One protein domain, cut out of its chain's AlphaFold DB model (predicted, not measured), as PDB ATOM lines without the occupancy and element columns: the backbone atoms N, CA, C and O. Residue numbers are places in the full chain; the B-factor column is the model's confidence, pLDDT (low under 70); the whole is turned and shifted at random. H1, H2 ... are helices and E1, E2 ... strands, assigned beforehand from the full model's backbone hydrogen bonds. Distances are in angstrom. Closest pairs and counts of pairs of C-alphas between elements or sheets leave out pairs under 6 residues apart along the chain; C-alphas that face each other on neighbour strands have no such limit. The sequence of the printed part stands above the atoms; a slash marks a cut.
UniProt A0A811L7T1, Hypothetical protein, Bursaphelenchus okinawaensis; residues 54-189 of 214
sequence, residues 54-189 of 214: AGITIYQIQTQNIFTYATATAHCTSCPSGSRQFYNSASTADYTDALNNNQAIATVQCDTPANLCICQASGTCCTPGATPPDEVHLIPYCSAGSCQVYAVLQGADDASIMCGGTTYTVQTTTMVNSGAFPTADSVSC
ATOM      1  N   ALA A  54     187.198 169.579 178.611       91.44
ATOM      2  CA  ALA A  54     187.254 168.133 178.732       91.44
ATOM      3  C   ALA A  54     187.089 167.514 177.339       91.44
ATOM      4  O   ALA A  54     186.196 167.882 176.575       91.44
ATOM      5  N   GLY A  55     187.984 166.593 177.007       90.19
ATOM      6  CA  GLY A  55     188.006 165.859 175.749       90.19
ATOM      7  C   GLY A  55     187.352 164.492 175.899       90.19
ATOM      8  O   GLY A  55     187.548 163.820 176.908       90.19
ATOM      9  N   ILE A  56     186.600 164.077 174.886       91.00
ATOM     10  CA  ILE A  56     186.013 162.741 174.804       91.00
ATOM     11  C   ILE A  56     186.022 162.237 173.365       91.00
ATOM     12  O   ILE A  56     185.706 162.973 172.427       91.00
ATOM     13  N   THR A  57     186.378 160.971 173.182       89.81
ATOM     14  CA  THR A  57     186.277 160.281 171.893       89.81
ATOM     15  C   THR A  57     184.939 159.565 171.791       89.81
ATOM     16  O   THR A  57     184.633 158.665 172.573       89.81
ATOM     17  N   ILE A  58     184.139 159.951 170.806       87.38
ATOM     18  CA  ILE A  58     182.807 159.395 170.582       87.38
ATOM     19  C   ILE A  58     182.840 158.484 169.349       87.38
ATOM     20  O   ILE A  58     183.245 158.917 168.265       87.38
ATOM     21  N   TYR A  59     182.383 157.237 169.497       86.31
ATOM     22  CA  TYR A  59     182.334 156.254 168.413       86.31
ATOM     23  C   TYR A  59     180.973 155.558 168.329       86.31
ATOM     24  O   TYR A  59     180.559 154.875 169.258       86.31
ATOM     25  N   GLN A  60     180.291 155.696 167.188       82.19
ATOM     26  CA  GLN A  60     179.032 154.989 166.895       82.19
ATOM     27  C   GLN A  60     177.967 155.099 168.001       82.19
ATOM     28  O   GLN A  60     177.246 154.141 168.266       82.19
ATOM     29  N   ILE A  61     177.849 156.264 168.639       82.44
ATOM     30  CA  ILE A  61     176.693 156.562 169.487       82.44
ATOM     31  C   ILE A  61     175.608 157.203 168.626       82.44
ATOM     32  O   ILE A  61     175.909 158.007 167.738       82.44
ATOM     33  N   GLN A  62     174.351 156.877 168.903       71.38
ATOM     34  CA  GLN A  62     173.245 157.705 168.444       71.38
ATOM     35  C   GLN A  62     173.058 158.828 169.464       71.38
ATOM     36  O   GLN A  62     172.804 158.569 170.639       71.38
ATOM     37  N   THR A  63     173.226 160.076 169.037       64.94
ATOM     38  CA  THR A  63     172.867 161.229 169.865       64.94
ATOM     39  C   THR A  63     171.364 161.439 169.771       64.94
ATOM     40  O   THR A  63     170.832 161.616 168.671       64.94
ATOM     41  N   GLN A  64     170.671 161.438 170.907       64.69
ATOM     42  CA  GLN A  64     169.241 161.725 170.931       64.69
ATOM     43  C   GLN A  64     169.002 163.211 170.635       64.69
ATOM     44  O   GLN A  64     169.419 164.071 171.398       64.69
ATOM     45  N   ASN A  65     168.277 163.552 169.568       59.81
ATOM     46  CA  ASN A  65     167.967 164.955 169.225       59.81
ATOM     47  C   ASN A  65     166.900 165.598 170.142       59.81
ATOM     48  O   ASN A  65     166.272 166.586 169.767       59.81
ATOM     49  N   ILE A  66     166.645 165.013 171.314       56.22
ATOM     50  CA  ILE A  66     165.628 165.476 172.267       56.22
ATOM     51  C   ILE A  66     166.147 166.591 173.185       56.22
ATOM     52  O   ILE A  66     165.339 167.329 173.744       56.22
ATOM     53  N   PHE A  67     167.470 166.753 173.301       63.25
ATOM     54  CA  PHE A  67     168.098 167.816 174.082       63.25
ATOM     55  C   PHE A  67     168.968 168.711 173.200       63.25
ATOM     56  O   PHE A  67     169.525 168.278 172.189       63.25
ATOM     57  N   THR A  68     169.100 169.976 173.605       68.81
ATOM     58  CA  THR A  68     170.181 170.822 173.094       68.81
ATOM     59  C   THR A  68     171.426 170.493 173.905       68.81
ATOM     60  O   THR A  68     171.394 170.537 175.132       68.81
ATOM     61  N   TYR A  69     172.511 170.139 173.230       83.19
ATOM     62  CA  TYR A  69     173.766 169.777 173.882       83.19
ATOM     63  C   TYR A  69     174.817 170.868 173.732       83.19
ATOM     64  O   TYR A  69     174.722 171.745 172.864       83.19
ATOM     65  N   ALA A  70     175.854 170.769 174.559       85.81
ATOM     66  CA  ALA A  70     177.047 171.574 174.420       85.81
ATOM     67  C   ALA A  70     177.618 171.403 173.009       85.81
ATOM     68  O   ALA A  70     177.699 170.303 172.465       85.81
ATOM     69  N   THR A  71     178.042 172.508 172.403       88.06
ATOM     70  CA  THR A  71     178.783 172.458 171.142       88.06
ATOM     71  C   THR A  71     180.260 172.250 171.449       88.06
ATOM     72  O   THR A  71     180.809 172.918 172.325       88.06
ATOM     73  N   ALA A  72     180.910 171.340 170.725       89.44
ATOM     74  CA  ALA A  72     182.342 171.123 170.869       89.44
ATOM     75  C   ALA A  72     183.121 172.409 170.531       89.44
ATOM     76  O   ALA A  72     182.973 172.977 169.448       89.44
ATOM     77  N   THR A  73     183.984 172.844 171.448       87.50
ATOM     78  CA  THR A  73     184.893 173.990 171.293       87.50
ATOM     79  C   THR A  73     185.993 173.693 170.274       87.50
ATOM     80  O   THR A  73     186.453 174.580 169.559       87.50
ATOM     81  N   ALA A  74     186.422 172.434 170.203       85.75
ATOM     82  CA  ALA A  74     187.381 171.939 169.225       85.75
ATOM     83  C   ALA A  74     187.119 170.455 168.953       85.75
ATOM     84  O   ALA A  74     186.503 169.761 169.762       85.75
ATOM     85  N   HIS A  75     187.601 169.949 167.823       85.25
ATOM     86  CA  HIS A  75     187.537 168.526 167.517       85.25
ATOM     87  C   HIS A  75     188.738 168.084 166.688       85.25
ATOM     88  O   HIS A  75     189.388 168.878 166.009       85.25
ATOM     89  N   CYS A  76     188.986 166.784 166.735       79.12
ATOM     90  CA  CYS A  76     190.001 166.087 165.981       79.12
ATOM     91  C   CYS A  76     189.376 164.959 165.171       79.12
ATOM     92  O   CYS A  76     188.596 164.149 165.681       79.12
ATOM     93  N   THR A  77     189.749 164.908 163.896       68.44
ATOM     94  CA  THR A  77     189.303 163.892 162.934       68.44
ATOM     95  C   THR A  77     190.387 162.865 162.614       68.44
ATOM     96  O   THR A  77     190.112 161.885 161.934       68.44
ATOM     97  N   SER A  78     191.612 163.042 163.118       69.00
ATOM     98  CA  SER A  78     192.737 162.120 162.910       69.00
ATOM     99  C   SER A  78     192.694 160.868 163.800       69.00
ATOM    100  O   SER A  78     193.698 160.163 163.902       69.00
ATOM    101  N   CYS A  79     191.566 160.599 164.463       69.81
ATOM    102  CA  CYS A  79     191.374 159.414 165.294       69.81
ATOM    103  C   CYS A  79     190.973 158.221 164.410       69.81
ATOM    104  O   CYS A  79     190.027 158.346 163.631       69.81
ATOM    105  N   PRO A  80     191.665 157.069 164.492       67.00
ATOM    106  CA  PRO A  80     191.300 155.859 163.755       67.00
ATOM    107  C   PRO A  80     189.864 155.377 164.017       67.00
ATOM    108  O   PRO A  80     189.233 154.844 163.106       67.00
ATOM    109  N   SER A  81     189.346 155.589 165.230       67.56
ATOM    110  CA  SER A  81     188.038 155.136 165.699       67.56
ATOM    111  C   SER A  81     187.238 156.292 166.319       67.56
ATOM    112  O   SER A  81     187.140 156.461 167.532       67.56
ATOM    113  N   GLY A  82     186.554 157.055 165.465       75.06
ATOM    114  CA  GLY A  82     185.589 158.077 165.886       75.06
ATOM    115  C   GLY A  82     186.138 159.493 165.785       75.06
ATOM    116  O   GLY A  82     186.991 159.783 164.950       75.06
ATOM    117  N   SER A  83     185.607 160.402 166.601       81.06
ATOM    118  CA  SER A  83     186.081 161.786 166.659       81.06
ATOM    119  C   SER A  83     186.281 162.197 168.106       81.06
ATOM    120  O   SER A  83     185.373 162.043 168.927       81.06
ATOM    121  N   ARG A  84     187.473 162.719 168.413       88.00
ATOM    122  CA  ARG A  84     187.746 163.338 169.709       88.00
ATOM    123  C   ARG A  84     187.258 164.770 169.683       88.00
ATOM    124  O   ARG A  84     187.637 165.540 168.806       88.00
ATOM    125  N   GLN A  85     186.413 165.112 170.635       89.25
ATOM    126  CA  GLN A  85     185.778 166.414 170.739       89.25
ATOM    127  C   GLN A  85     186.059 166.995 172.116       89.25
ATOM    128  O   GLN A  85     186.121 166.259 173.097       89.25
ATOM    129  N   PHE A  86     186.247 168.305 172.173       90.75
ATOM    130  CA  PHE A  86     186.578 169.042 173.383       90.75
ATOM    131  C   PHE A  86     185.441 169.983 173.730       90.75
ATOM    132  O   PHE A  86     184.966 170.720 172.868       90.75
ATOM    133  N   TYR A  87     185.038 169.982 174.991       93.00
ATOM    134  CA  TYR A  87     183.889 170.727 175.477       93.00
ATOM    135  C   TYR A  87     184.288 171.577 176.668       93.00
ATOM    136  O   TYR A  87     185.045 171.124 177.527       93.00
ATOM    137  N   ASN A  88     183.776 172.803 176.725       93.62
ATOM    138  CA  ASN A  88     183.948 173.650 177.900       93.62
ATOM    139  C   ASN A  88     183.343 172.968 179.132       93.62
ATOM    140  O   ASN A  88     182.346 172.256 179.026       93.62
ATOM    141  N   SER A  89     183.938 173.220 180.297       94.38
ATOM    142  CA  SER A  89     183.350 172.815 181.575       94.38
ATOM    143  C   SER A  89     181.908 173.301 181.706       94.38
ATOM    144  O   SER A  89     181.616 174.458 181.393       94.38
ATOM    145  N   ALA A  90     181.046 172.461 182.275       94.88
ATOM    146  CA  ALA A  90     179.804 172.911 182.879       94.88
ATOM    147  C   ALA A  90     180.088 173.962 183.965       94.88
ATOM    148  O   ALA A  90     181.162 173.967 184.584       94.88
ATOM    149  N   SER A  91     179.126 174.859 184.186       94.50
ATOM    150  CA  SER A  91     179.250 175.954 185.157       94.50
ATOM    151  C   SER A  91     179.235 175.477 186.604       94.50
ATOM    152  O   SER A  91     179.755 176.165 187.481       94.50
ATOM    153  N   THR A  92     178.649 174.308 186.859       95.31
ATOM    154  CA  THR A  92     178.573 173.690 188.181       95.31
ATOM    155  C   THR A  92     178.905 172.202 188.087       95.31
ATOM    156  O   THR A  92     178.883 171.608 187.009       95.31
ATOM    157  N   ALA A  93     179.237 171.594 189.227       95.44
ATOM    158  CA  ALA A  93     179.435 170.148 189.320       95.44
ATOM    159  C   ALA A  93     178.110 169.367 189.376       95.44
ATOM    160  O   ALA A  93     178.142 168.140 189.441       95.44
ATOM    161  N   ASP A  94     176.963 170.044 189.415       97.00
ATOM    162  CA  ASP A  94     175.659 169.396 189.472       97.00
ATOM    163  C   ASP A  94     175.232 168.991 188.053       97.00
ATOM    164  O   ASP A  94     175.026 169.844 187.187       97.00
ATOM    165  N   TYR A  95     175.101 167.686 187.786       94.62
ATOM    166  CA  TYR A  95     174.736 167.234 186.440       94.62
ATOM    167  C   TYR A  95     173.324 167.655 186.024       94.62
ATOM    168  O   TYR A  95     173.065 167.795 184.830       94.62
ATOM    169  N   THR A  96     172.406 167.847 186.975       94.75
ATOM    170  CA  THR A  96     171.031 168.253 186.665       94.75
ATOM    171  C   THR A  96     171.002 169.700 186.185       94.75
ATOM    172  O   THR A  96     170.342 170.006 185.193       94.75
ATOM    173  N   ASP A  97     171.791 170.574 186.816       94.94
ATOM    174  CA  ASP A  97     172.009 171.948 186.359       94.94
ATOM    175  C   ASP A  97     172.681 171.970 184.977       94.94
ATOM    176  O   ASP A  97     172.212 172.657 184.069       94.94
ATOM    177  N   ALA A  98     173.714 171.145 184.768       93.94
ATOM    178  CA  ALA A  98     174.386 171.038 183.474       93.94
ATOM    179  C   ALA A  98     173.434 170.599 182.342       93.94
ATOM    180  O   ALA A  98     173.496 171.150 181.242       93.94
ATOM    181  N   LEU A  99     172.531 169.644 182.592       91.81
ATOM    182  CA  LEU A  99     171.511 169.228 181.622       91.81
ATOM    183  C   LEU A  99     170.517 170.357 181.326       91.81
ATOM    184  O   LEU A  99     170.288 170.678 180.163       91.81
ATOM    185  N   ASN A 100     169.977 170.997 182.367       93.00
ATOM    186  CA  ASN A 100     169.005 172.088 182.229       93.00
ATOM    187  C   ASN A 100     169.588 173.310 181.498       93.00
ATOM    188  O   ASN A 100     168.867 174.019 180.795       93.00
ATOM    189  N   ASN A 101     170.898 173.530 181.627       93.06
ATOM    190  CA  ASN A 101     171.621 174.618 180.974       93.06
ATOM    191  C   ASN A 101     172.205 174.237 179.601       93.06
ATOM    192  O   ASN A 101     172.948 175.032 179.025       93.06
ATOM    193  N   ASN A 102     171.880 173.056 179.054       92.69
ATOM    194  CA  ASN A 102     172.394 172.555 177.769       92.69
ATOM    195  C   ASN A 102     173.935 172.450 177.718       92.69
ATOM    196  O   ASN A 102     174.561 172.704 176.689       92.69
ATOM    197  N   GLN A 103     174.560 172.104 178.844       94.31
ATOM    198  CA  GLN A 103     176.015 171.969 179.006       94.31
ATOM    199  C   GLN A 103     176.487 170.505 179.014       94.31
ATOM    200  O   GLN A 103     177.688 170.243 179.047       94.31
ATOM    201  N   ALA A 104     175.563 169.543 178.962       92.31
ATOM    202  CA  ALA A 104     175.893 168.143 178.729       92.31
ATOM    203  C   ALA A 104     176.404 167.928 177.295       92.31
ATOM    204  O   ALA A 104     175.930 168.562 176.355       92.31
ATOM    205  N   ILE A 105     177.346 167.002 177.124       92.00
ATOM    206  CA  ILE A 105     177.925 166.637 175.824       92.00
ATOM    207  C   ILE A 105     176.924 165.859 174.978       92.00
ATOM    208  O   ILE A 105     176.720 166.158 173.805       92.00
ATOM    209  N   ALA A 106     176.344 164.819 175.569       90.50
ATOM    210  CA  ALA A 106     175.386 163.945 174.919       90.50
ATOM    211  C   ALA A 106     174.673 163.083 175.964       90.50
ATOM    212  O   ALA A 106     175.217 162.797 177.037       90.50
ATOM    213  N   THR A 107     173.495 162.601 175.586       92.31
ATOM    214  CA  THR A 107     172.857 161.430 176.185       92.31
ATOM    215  C   THR A 107     173.153 160.239 175.288       92.31
ATOM    216  O   THR A 107     172.766 160.221 174.119       92.31
ATOM    217  N   VAL A 108     173.879 159.265 175.823       92.12
ATOM    218  CA  VAL A 108     174.228 158.032 175.123       92.12
ATOM    219  C   VAL A 108     173.183 156.985 175.444       92.12
ATOM    220  O   VAL A 108     173.052 156.570 176.592       92.12
ATOM    221  N   GLN A 109     172.495 156.521 174.411       92.62
ATOM    222  CA  GLN A 109     171.584 155.392 174.485       92.62
ATOM    223  C   GLN A 109     171.966 154.401 173.388       92.62
ATOM    224  O   GLN A 109     171.995 154.748 172.207       92.62
ATOM    225  N   CYS A 110     172.315 153.179 173.779       91.38
ATOM    226  CA  CYS A 110     172.712 152.141 172.837       91.38
ATOM    227  C   CYS A 110     171.509 151.261 172.489       91.38
ATOM    228  O   CYS A 110     170.870 150.732 173.394       91.38
ATOM    229  N   ASP A 111     171.264 151.022 171.195       91.44
ATOM    230  CA  ASP A 111     170.204 150.107 170.723       91.44
ATOM    231  C   ASP A 111     170.321 148.713 171.360       91.44
ATOM    232  O   ASP A 111     169.328 148.067 171.694       91.44
ATOM    233  N   THR A 112     171.565 148.269 171.555       93.19
ATOM    234  CA  THR A 112     171.911 147.076 172.324       93.19
ATOM    235  C   THR A 112     172.678 147.525 173.568       93.19
ATOM    236  O   THR A 112     173.887 147.754 173.466       93.19
ATOM    237  N   PRO A 113     172.033 147.630 174.747       91.69
ATOM    238  CA  PRO A 113     172.673 148.156 175.954       91.69
ATOM    239  C   PRO A 113     173.957 147.414 176.339       91.69
ATOM    240  O   PRO A 113     174.921 148.043 176.758       91.69
ATOM    241  N   ALA A 114     174.024 146.098 176.094       91.50
ATOM    242  CA  ALA A 114     175.211 145.267 176.332       91.50
ATOM    243  C   ALA A 114     176.463 145.697 175.536       91.50
ATOM    244  O   ALA A 114     177.578 145.330 175.903       91.50
ATOM    245  N   ASN A 115     176.296 146.470 174.458       93.88
ATOM    246  CA  ASN A 115     177.401 146.984 173.651       93.88
ATOM    247  C   ASN A 115     177.923 148.341 174.137       93.88
ATOM    248  O   ASN A 115     178.882 148.851 173.552       93.88
ATOM    249  N   LEU A 116     177.320 148.937 175.169       95.31
ATOM    250  CA  LEU A 116     177.867 150.138 175.784       95.31
ATOM    251  C   LEU A 116     179.302 149.857 176.247       95.31
ATOM    252  O   LEU A 116     179.600 148.841 176.873       95.31
ATOM    253  N   CYS A 117     180.202 150.775 175.940       95.38
ATOM    254  CA  CYS A 117     181.541 150.776 176.483       95.38
ATOM    255  C   CYS A 117     181.969 152.196 176.810       95.38
ATOM    256  O   CYS A 117     181.829 153.094 175.981       95.38
ATOM    257  N   ILE A 118     182.528 152.377 178.002       95.38
ATOM    258  CA  ILE A 118     183.068 153.652 178.470       95.38
ATOM    259  C   ILE A 118     184.506 153.401 178.889       95.38
ATOM    260  O   ILE A 118     184.728 152.618 179.804       95.38
ATOM    261  N   CYS A 119     185.491 154.020 178.246       93.44
ATOM    262  CA  CYS A 119     186.884 153.871 178.673       93.44
ATOM    263  C   CYS A 119     187.380 155.131 179.368       93.44
ATOM    264  O   CYS A 119     187.162 156.243 178.893       93.44
ATOM    265  N   GLN A 120     188.065 154.929 180.486       92.12
ATOM    266  CA  GLN A 120     188.770 155.953 181.242       92.12
ATOM    267  C   GLN A 120     190.108 156.280 180.573       92.12
ATOM    268  O   GLN A 120     190.670 155.453 179.854       92.12
ATOM    269  N   ALA A 121     190.684 157.437 180.908       85.50
ATOM    270  CA  ALA A 121     192.000 157.857 180.414       85.50
ATOM    271  C   ALA A 121     193.149 156.894 180.791       85.50
ATOM    272  O   ALA A 121     194.219 156.929 180.192       85.50
ATOM    273  N   SER A 122     192.938 156.009 181.776       85.38
ATOM    274  CA  SER A 122     193.878 154.942 182.145       85.38
ATOM    275  C   SER A 122     193.905 153.766 181.155       85.38
ATOM    276  O   SER A 122     194.720 152.860 181.311       85.38
ATOM    277  N   GLY A 123     192.992 153.729 180.176       84.69
ATOM    278  CA  GLY A 123     192.761 152.583 179.285       84.69
ATOM    279  C   GLY A 123     191.857 151.496 179.889       84.69
ATOM    280  O   GLY A 123     191.532 150.498 179.231       84.69
ATOM    281  N   THR A 124     191.410 151.674 181.137       91.50
ATOM    282  CA  THR A 124     190.399 150.802 181.744       91.50
ATOM    283  C   THR A 124     189.050 151.075 181.100       91.50
ATOM    284  O   THR A 124     188.563 152.203 181.126       91.50
ATOM    285  N   CYS A 125     188.437 150.035 180.539       93.88
ATOM    286  CA  CYS A 125     187.115 150.125 179.937       93.88
ATOM    287  C   CYS A 125     186.070 149.486 180.841       93.88
ATOM    288  O   CYS A 125     186.305 148.437 181.444       93.88
ATOM    289  N   CYS A 126     184.928 150.149 180.903       96.06
ATOM    290  CA  CYS A 126     183.742 149.773 181.625       96.06
ATOM    291  C   CYS A 126     182.754 149.112 180.672       96.06
ATOM    292  O   CYS A 126     182.487 149.650 179.594       96.06
ATOM    293  N   THR A 127     182.188 147.987 181.087       96.50
ATOM    294  CA  THR A 127     181.098 147.306 180.379       96.50
ATOM    295  C   THR A 127     179.864 147.237 181.273       96.50
ATOM    296  O   THR A 127     180.025 147.220 182.495       96.50
ATOM    297  N   PRO A 128     178.648 147.166 180.716       97.19
ATOM    298  CA  PRO A 128     177.432 146.974 181.492       97.19
ATOM    299  C   PRO A 128     177.505 145.775 182.436       97.19
ATOM    300  O   PRO A 128     178.119 144.753 182.114       97.19
ATOM    301  N   GLY A 129     176.874 145.918 183.600       95.81
ATOM    302  CA  GLY A 129     176.620 144.826 184.530       95.81
ATOM    303  C   GLY A 129     175.456 143.940 184.079       95.81
ATOM    304  O   GLY A 129     175.064 143.939 182.912       95.81
ATOM    305  N   ALA A 130     174.894 143.178 185.020       95.31
ATOM    306  CA  ALA A 130     173.742 142.310 184.751       95.31
ATOM    307  C   ALA A 130     172.506 143.111 184.306       95.31
ATOM    308  O   ALA A 130     171.825 142.714 183.360       95.31
ATOM    309  N   THR A 131     172.277 144.253 184.955       97.06
ATOM    310  CA  THR A 131     171.286 145.255 184.562       97.06
ATOM    311  C   THR A 131     172.040 146.419 183.903       97.06
ATOM    312  O   THR A 131     172.782 147.126 184.593       97.06
ATOM    313  N   PRO A 132     171.956 146.599 182.574       96.69
ATOM    314  CA  PRO A 132     172.600 147.720 181.897       96.69
ATOM    315  C   PRO A 132     171.855 149.038 182.182       96.69
ATOM    316  O   PRO A 132     170.646 149.004 182.404       96.69
ATOM    317  N   PRO A 133     172.542 150.196 182.159       96.25
ATOM    318  CA  PRO A 133     171.874 151.496 182.217       96.25
ATOM    319  C   PRO A 133     171.019 151.731 180.967       96.25
ATOM    320  O   PRO A 133     171.386 151.299 179.870       96.25
ATOM    321  N   ASP A 134     169.907 152.448 181.137       94.50
ATOM    322  CA  ASP A 134     169.015 152.833 180.037       94.50
ATOM    323  C   ASP A 134     169.677 153.901 179.159       94.50
ATOM    324  O   ASP A 134     169.623 153.846 177.930       94.50
ATOM    325  N   GLU A 135     170.352 154.855 179.801       93.25
ATOM    326  CA  GLU A 135     171.128 155.898 179.145       93.25
ATOM    327  C   GLU A 135     172.287 156.376 180.031       93.25
ATOM    328  O   GLU A 135     172.343 156.121 181.238       93.25
ATOM    329  N   VAL A 136     173.235 157.076 179.412       95.25
ATOM    330  CA  VAL A 136     174.377 157.687 180.094       95.25
ATOM    331  C   VAL A 136     174.492 159.146 179.683       95.25
ATOM    332  O   VAL A 136     174.657 159.450 178.502       95.25
ATOM    333  N   HIS A 137     174.451 160.060 180.649       95.56
ATOM    334  CA  HIS A 137     174.718 161.476 180.395       95.56
ATOM    335  C   HIS A 137     176.204 161.758 180.542       95.56
ATOM    336  O   HIS A 137     176.836 161.363 181.521       95.56
ATOM    337  N   LEU A 138     176.765 162.453 179.561       96.12
ATOM    338  CA  LEU A 138     178.173 162.826 179.539       96.12
ATOM    339  C   LEU A 138     178.313 164.293 179.927       96.12
ATOM    340  O   LEU A 138     177.879 165.175 179.188       96.12
ATOM    341  N   ILE A 139     178.915 164.551 181.084       97.00
ATOM    342  CA  ILE A 139     178.998 165.891 181.672       97.00
ATOM    343  C   ILE A 139     180.464 166.329 181.740       97.00
ATOM    344  O   ILE A 139     181.239 165.719 182.481       97.00
ATOM    345  N   PRO A 140     180.882 167.359 180.986       96.06
ATOM    346  CA  PRO A 140     182.222 167.912 181.103       96.06
ATOM    347  C   PRO A 140     182.299 168.774 182.363       96.06
ATOM    348  O   PRO A 140     181.499 169.688 182.539       96.06
ATOM    349  N   TYR A 141     183.273 168.532 183.233       95.94
ATOM    350  CA  TYR A 141     183.494 169.392 184.392       95.94
ATOM    351  C   TYR A 141     184.980 169.505 184.733       95.94
ATOM    352  O   TYR A 141     185.716 168.514 184.758       95.94
ATOM    353  N   CYS A 142     185.416 170.734 184.992       94.19
ATOM    354  CA  CYS A 142     186.771 171.056 185.407       94.19
ATOM    355  C   CYS A 142     186.803 171.405 186.894       94.19
ATOM    356  O   CYS A 142     186.082 172.281 187.361       94.19
ATOM    357  N   SER A 143     187.696 170.761 187.641       91.56
ATOM    358  CA  SER A 143     187.914 171.026 189.060       91.56
ATOM    359  C   SER A 143     189.403 171.013 189.367       91.56
ATOM    360  O   SER A 143     190.115 170.099 188.956       91.56
ATOM    361  N   ALA A 144     189.875 172.020 190.107       86.69
ATOM    362  CA  ALA A 144     191.277 172.145 190.521       86.69
ATOM    363  C   ALA A 144     192.286 172.000 189.355       86.69
ATOM    364  O   ALA A 144     193.321 171.352 189.491       86.69
ATOM    365  N   GLY A 145     191.965 172.582 188.195       82.38
ATOM    366  CA  GLY A 145     192.824 172.553 187.005       82.38
ATOM    367  C   GLY A 145     192.784 171.251 186.198       82.38
ATOM    368  O   GLY A 145     193.465 171.173 185.183       82.38
ATOM    369  N   SER A 146     191.985 170.257 186.601       87.62
ATOM    370  CA  SER A 146     191.772 169.016 185.850       87.62
ATOM    371  C   SER A 146     190.368 168.970 185.259       87.62
ATOM    372  O   SER A 146     189.388 169.172 185.974       87.62
ATOM    373  N   CYS A 147     190.274 168.699 183.959       92.38
ATOM    374  CA  CYS A 147     189.025 168.645 183.207       92.38
ATOM    375  C   CYS A 147     188.730 167.215 182.779       92.38
ATOM    376  O   CYS A 147     189.546 166.579 182.113       92.38
ATOM    377  N   GLN A 148     187.559 166.714 183.155       94.12
ATOM    378  CA  GLN A 148     187.143 165.350 182.859       94.12
ATOM    379  C   GLN A 148     185.707 165.345 182.357       94.12
ATOM    380  O   GLN A 148     184.914 166.224 182.696       94.12
ATOM    381  N   VAL A 149     185.368 164.342 181.554       96.25
ATOM    382  CA  VAL A 149     183.970 164.016 181.292       96.25
ATOM    383  C   VAL A 149     183.548 162.952 182.287       96.25
ATOM    384  O   VAL A 149     184.238 161.951 182.469       96.25
ATOM    385  N   TYR A 150     182.422 163.177 182.944       97.12
ATOM    386  CA  TYR A 150     181.813 162.245 183.878       97.12
ATOM    387  C   TYR A 150     180.638 161.550 183.200       97.12
ATOM    388  O   TYR A 150     179.855 162.193 182.501       97.12
ATOM    389  N   ALA A 151     180.532 160.240 183.399       97.19
ATOM    390  CA  ALA A 151     179.435 159.428 182.894       97.19
ATOM    391  C   ALA A 151     178.409 159.196 184.009       97.19
ATOM    392  O   ALA A 151     178.657 158.450 184.955       97.19
ATOM    393  N   VAL A 152     177.251 159.840 183.891       97.50
ATOM    394  CA  VAL A 152     176.129 159.705 184.825       97.50
ATOM    395  C   VAL A 152     175.188 158.633 184.293       97.50
ATOM    396  O   VAL A 152     174.622 158.789 183.214       97.50
ATOM    397  N   LEU A 153     175.046 157.535 185.033       97.25
ATOM    398  CA  LEU A 153     174.163 156.431 184.659       97.25
ATOM    399  C   LEU A 153     172.714 156.768 185.011       97.25
ATOM    400  O   LEU A 153     172.455 157.264 186.107       97.25
ATOM    401  N   GLN A 154     171.789 156.440 184.114       95.44
ATOM    402  CA  GLN A 154     170.349 156.536 184.335       95.44
ATOM    403  C   GLN A 154     169.683 155.179 184.088       95.44
ATOM    404  O   GLN A 154     170.183 154.353 183.317       95.44
ATOM    405  N   GLY A 155     168.538 154.969 184.729       94.94
ATOM    406  CA  GLY A 155     167.725 153.762 184.607       94.94
ATOM    407  C   GLY A 155     167.335 153.206 185.970       94.94
ATOM    408  O   GLY A 155     167.167 153.964 186.925       94.94
ATOM    409  N   ALA A 156     167.186 151.884 186.057       96.19
ATOM    410  CA  ALA A 156     166.893 151.197 187.313       96.19
ATOM    411  C   ALA A 156     167.997 151.405 188.369       96.19
ATOM    412  O   ALA A 156     169.172 151.534 188.033       96.19
ATOM    413  N   ASP A 157     167.636 151.368 189.654       95.38
ATOM    414  CA  ASP A 157     168.574 151.602 190.767       95.38
ATOM    415  C   ASP A 157     169.744 150.595 190.802       95.38
ATOM    416  O   ASP A 157     170.837 150.913 191.274       95.38
ATOM    417  N   ASP A 158     169.533 149.375 190.297       95.88
ATOM    418  CA  ASP A 158     170.544 148.318 190.190       95.88
ATOM    419  C   ASP A 158     171.301 148.325 188.849       95.88
ATOM    420  O   ASP A 158     172.209 147.509 188.639       95.88
ATOM    421  N   ALA A 159     170.966 149.247 187.943       97.62
ATOM    422  CA  ALA A 159     171.668 149.391 186.682       97.62
ATOM    423  C   ALA A 159     173.118 149.825 186.918       97.62
ATOM    424  O   ALA A 159     173.412 150.691 187.748       97.62
ATOM    425  N   SER A 160     174.050 149.197 186.201       97.88
ATOM    426  CA  SER A 160     175.470 149.324 186.516       97.88
ATOM    427  C   SER A 160     176.402 149.168 185.326       97.88
ATOM    428  O   SER A 160     176.075 148.565 184.301       97.88
ATOM    429  N   ILE A 161     177.619 149.680 185.504       97.94
ATOM    430  CA  ILE A 161     178.781 149.353 184.682       97.94
ATOM    431  C   ILE A 161     179.931 148.880 185.575       97.94
ATOM    432  O   ILE A 161     180.067 149.305 186.722       97.94
ATOM    433  N   MET A 162     180.803 148.034 185.037       97.56
ATOM    434  CA  MET A 162     181.966 147.499 185.734       97.56
ATOM    435  C   MET A 162     183.255 147.915 185.025       97.56
ATOM    436  O   MET A 162     183.506 147.501 183.897       97.56
ATOM    437  N   CYS A 163     184.089 148.696 185.708       94.75
ATOM    438  CA  CYS A 163     185.364 149.227 185.234       94.75
ATOM    439  C   CYS A 163     186.520 148.578 186.006       94.75
ATOM    440  O   CYS A 163     186.748 148.915 187.167       94.75
ATOM    441  N   GLY A 164     187.261 147.649 185.396       87.94
ATOM    442  CA  GLY A 164     188.477 147.095 186.017       87.94
ATOM    443  C   GLY A 164     188.274 146.532 187.434       87.94
ATOM    444  O   GLY A 164     189.145 146.687 188.283       87.94
ATOM    445  N   GLY A 165     187.110 145.932 187.705       90.75
ATOM    446  CA  GLY A 165     186.735 145.387 189.018       90.75
ATOM    447  C   GLY A 165     185.970 146.347 189.937       90.75
ATOM    448  O   GLY A 165     185.412 145.904 190.935       90.75
ATOM    449  N   THR A 166     185.879 147.634 189.596       95.75
ATOM    450  CA  THR A 166     185.006 148.596 190.292       95.75
ATOM    451  C   THR A 166     183.632 148.608 189.635       95.75
ATOM    452  O   THR A 166     183.545 148.723 188.416       95.75
ATOM    453  N   THR A 167     182.564 148.518 190.425       97.12
ATOM    454  CA  THR A 167     181.187 148.632 189.923       97.12
ATOM    455  C   THR A 167     180.645 150.017 190.238       97.12
ATOM    456  O   THR A 167     180.703 150.451 191.386       97.12
ATOM    457  N   TYR A 168     180.112 150.686 189.222       97.44
ATOM    458  CA  TYR A 168     179.386 151.942 189.352       97.44
ATOM    459  C   TYR A 168     177.915 151.669 189.067       97.44
ATOM    460  O   TYR A 168     177.593 151.090 188.030       97.44
ATOM    461  N   THR A 169     177.041 152.065 189.984       97.75
ATOM    462  CA  THR A 169     175.581 151.976 189.840       97.75
ATOM    463  C   THR A 169     174.987 153.359 189.606       97.75
ATOM    464  O   THR A 169     175.686 154.364 189.776       97.75
ATOM    465  N   VAL A 170     173.699 153.423 189.271       96.69
ATOM    466  CA  VAL A 170     172.924 154.673 189.334       96.69
ATOM    467  C   VAL A 170     173.074 155.307 190.725       96.69
ATOM    468  O   VAL A 170     173.141 154.612 191.743       96.69
ATOM    469  N   GLN A 171     173.217 156.632 190.759       96.12
ATOM    470  CA  GLN A 171     173.521 157.405 191.965       96.12
ATOM    471  C   GLN A 171     172.434 158.441 192.240       96.12
ATOM    472  O   GLN A 171     171.890 159.042 191.319       96.12
ATOM    473  N   THR A 172     172.184 158.713 193.522       93.19
ATOM    474  CA  THR A 172     171.248 159.763 193.958       93.19
ATOM    475  C   THR A 172     171.912 161.130 194.126       93.19
ATOM    476  O   THR A 172     171.230 162.153 194.098       93.19
ATOM    477  N   THR A 173     173.235 161.172 194.313       95.75
ATOM    478  CA  THR A 173     173.991 162.433 194.331       95.75
ATOM    479  C   THR A 173     173.991 163.068 192.945       95.75
ATOM    480  O   THR A 173     174.082 162.363 191.947       95.75
ATOM    481  N   THR A 174     173.932 164.396 192.873       95.88
ATOM    482  CA  THR A 174     174.004 165.140 191.606       95.88
ATOM    483  C   THR A 174     175.410 165.636 191.275       95.88
ATOM    484  O   THR A 174     175.678 166.066 190.156       95.88
ATOM    485  N   MET A 175     176.341 165.542 192.228       97.19
ATOM    486  CA  MET A 175     177.679 166.118 192.113       97.19
ATOM    487  C   MET A 175     178.624 165.181 191.355       97.19
ATOM    488  O   MET A 175     179.098 164.184 191.914       97.19
ATOM    489  N   VAL A 176     178.948 165.509 190.102       95.56
ATOM    490  CA  VAL A 176     179.747 164.640 189.217       95.56
ATOM    491  C   VAL A 176     181.164 164.390 189.735       95.56
ATOM    492  O   VAL A 176     181.707 163.300 189.584       95.56
ATOM    493  N   ASN A 177     181.747 165.358 190.441       92.94
ATOM    494  CA  ASN A 177     183.091 165.266 191.014       92.94
ATOM    495  C   ASN A 177     183.146 164.593 192.402       92.94
ATOM    496  O   ASN A 177     184.187 164.639 193.054       92.94
ATOM    497  N   SER A 178     182.060 163.965 192.861       92.88
ATOM    498  CA  SER A 178     181.996 163.269 194.159       92.88
ATOM    499  C   SER A 178     182.813 161.971 194.226       92.88
ATOM    500  O   SER A 178     183.017 161.432 195.311       92.88
ATOM    501  N   GLY A 179     183.257 161.449 193.077       92.50
ATOM    502  CA  GLY A 179     183.896 160.133 192.956       92.50
ATOM    503  C   GLY A 179     182.910 158.970 192.796       92.50
ATOM    504  O   GLY A 179     183.338 157.847 192.553       92.50
ATOM    505  N   ALA A 180     181.600 159.232 192.876       94.12
ATOM    506  CA  ALA A 180     180.555 158.229 192.660       94.12
ATOM    507  C   ALA A 180     180.312 157.912 191.173       94.12
ATOM    508  O   ALA A 180     179.659 156.924 190.847       94.12
ATOM    509  N   PHE A 181     180.842 158.742 190.273       96.19
ATOM    510  CA  PHE A 181     180.680 158.607 188.831       96.19
ATOM    511  C   PHE A 181     181.996 158.202 188.168       96.19
ATOM    512  O   PHE A 181     183.043 158.779 188.486       96.19
ATOM    513  N   PRO A 182     181.967 157.258 187.217       96.38
ATOM    514  CA  PRO A 182     183.127 156.958 186.404       96.38
ATOM    515  C   PRO A 182     183.421 158.128 185.465       96.38
ATOM    516  O   PRO A 182     182.520 158.797 184.951       96.38
ATOM    517  N   THR A 183     184.701 158.353 185.200       95.75
ATOM    518  CA  THR A 183     185.126 159.291 184.162       95.75
ATOM    519  C   THR A 183     185.140 158.593 182.805       95.75
ATOM    520  O   THR A 183     185.304 157.375 182.707       95.75
ATOM    521  N   ALA A 184     184.943 159.364 181.746       94.31
ATOM    522  CA  ALA A 184     184.883 158.895 180.375       94.31
ATOM    523  C   ALA A 184     185.889 159.685 179.539       94.31
ATOM    524  O   ALA A 184     185.760 160.889 179.370       94.31
ATOM    525  N   ASP A 185     186.890 159.007 178.995       91.19
ATOM    526  CA  ASP A 185     187.738 159.560 177.934       91.19
ATOM    527  C   ASP A 185     187.230 159.131 176.548       91.19
ATOM    528  O   ASP A 185     187.483 159.775 175.532       91.19
ATOM    529  N   SER A 186     186.443 158.056 176.496       91.44
ATOM    530  CA  SER A 186     185.751 157.636 175.282       91.44
ATOM    531  C   SER A 186     184.495 156.830 175.572       91.44
ATOM    532  O   SER A 186     184.378 156.201 176.626       91.44
ATOM    533  N   VAL A 187     183.581 156.825 174.606       93.25
ATOM    534  CA  VAL A 187     182.316 156.093 174.673       93.25
ATOM    535  C   VAL A 187     181.975 155.441 173.331       93.25
ATOM    536  O   VAL A 187     182.269 155.987 172.264       93.25
ATOM    537  N   SER A 188     181.356 154.262 173.388       92.94
ATOM    538  CA  SER A 188     180.935 153.483 172.222       92.94
ATOM    539  C   SER A 188     179.675 152.674 172.505       92.94
ATOM    540  O   SER A 188     179.514 152.165 173.611       92.94
ATOM    541  N   CYS A 189     178.824 152.502 171.489       92.69
ATOM    542  CA  CYS A 189     177.709 151.544 171.493       92.69
ATOM    543  C   CYS A 189     177.989 150.282 170.654       92.69
ATOM    544  O   CYS A 189     177.071 149.537 170.311       92.69
TER     545      CYS A 189
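AT A GLANCE: This is residues 54 to 189 of the 214 residues of the protein "Hypothetical protein" of Bursaphelenchus okinawaensis (UniProt A0A811L7T1). A long hairpin, E7 and E8, runs through the middle of a rounded body, and a strongly twisted sheet of eight strands sweeps past it, from E1 near the start of E8 to E9 and E10 near its end. E4 joins E7 and E8 in a second sheet, and the small helix H1 packs on that sheet on the side away from the large one. The 136 printed residues run E1 E2 E3 H1 E4 E5 E6 E7 E8 E9 E10 E11; the large sheet is mixed, in the order E2 E3 E1 E11 E5 E6 E9 E10, and the small one is antiparallel, E4 E7 E8. The class is mostly strand, though under half of the residues are in named elements. The whole is compact, with a radius of gyration of the C-alphas of 13.5 A and spans of 36 by 34 by 31 A.

IN THESE COORDINATES: Begin the large sheet at C-alpha 54, (187.254, 168.133, 178.732), where E1 starts, residues 54 to 59, 16.5 A long. Its other strands are E2, 74 to 76; E3, 83 to 88, 16.5 A; E5, 117 to 119; E6, 125 to 128; E9, 160 to 163; E10, 166 to 169; and E11, 186 to 188, ending at C-alpha 188, (180.935, 153.483, 172.222). In the small sheet find E4, 106 to 109; E7, 135 to 143, 24.7 A; and E8, 146 to 154, 24.8 A. H1 holds residues 95 to 100.

HOW THE PARTS SIT: In the large sheet, E1 and E11 are parallel, with N 187 and O 57 2.9 A apart. E3 and E1 are antiparallel, with N 56 and O 85 at 2.9 A. E2 and E10 are the edge strands; look at the hairpin E9 and E10 for N 163 and O 166, 2.8 A. The hairpin E7 and E8 has N 150 and O 139 at 2.8 A, and E4 and E7 have N 108 and O 136 at 2.8 A. Between the sheets, the closest C-alphas of E1 and E8 are those of Ala 54 and Cys 147, 4.8 A. H1 is on the small sheet at a height of 9.4 A, only just over E7, with 3 of its 6 C-alphas there, and across the strands at 73 degrees to E7 on the local plane. In H1 every O i to N i+4 pair is within hydrogen-bond range.

THE WHOLE: The C-alphas of Ser 78 and Asp 157 are the two farthest apart, 38.3 A. The printed part has no cut. The links E1 to E2 and E10 to E11 are long. Confidence is under 70 at residues 63 to 68 and 77 to 81; the mean pLDDT of the printed part is 90.3.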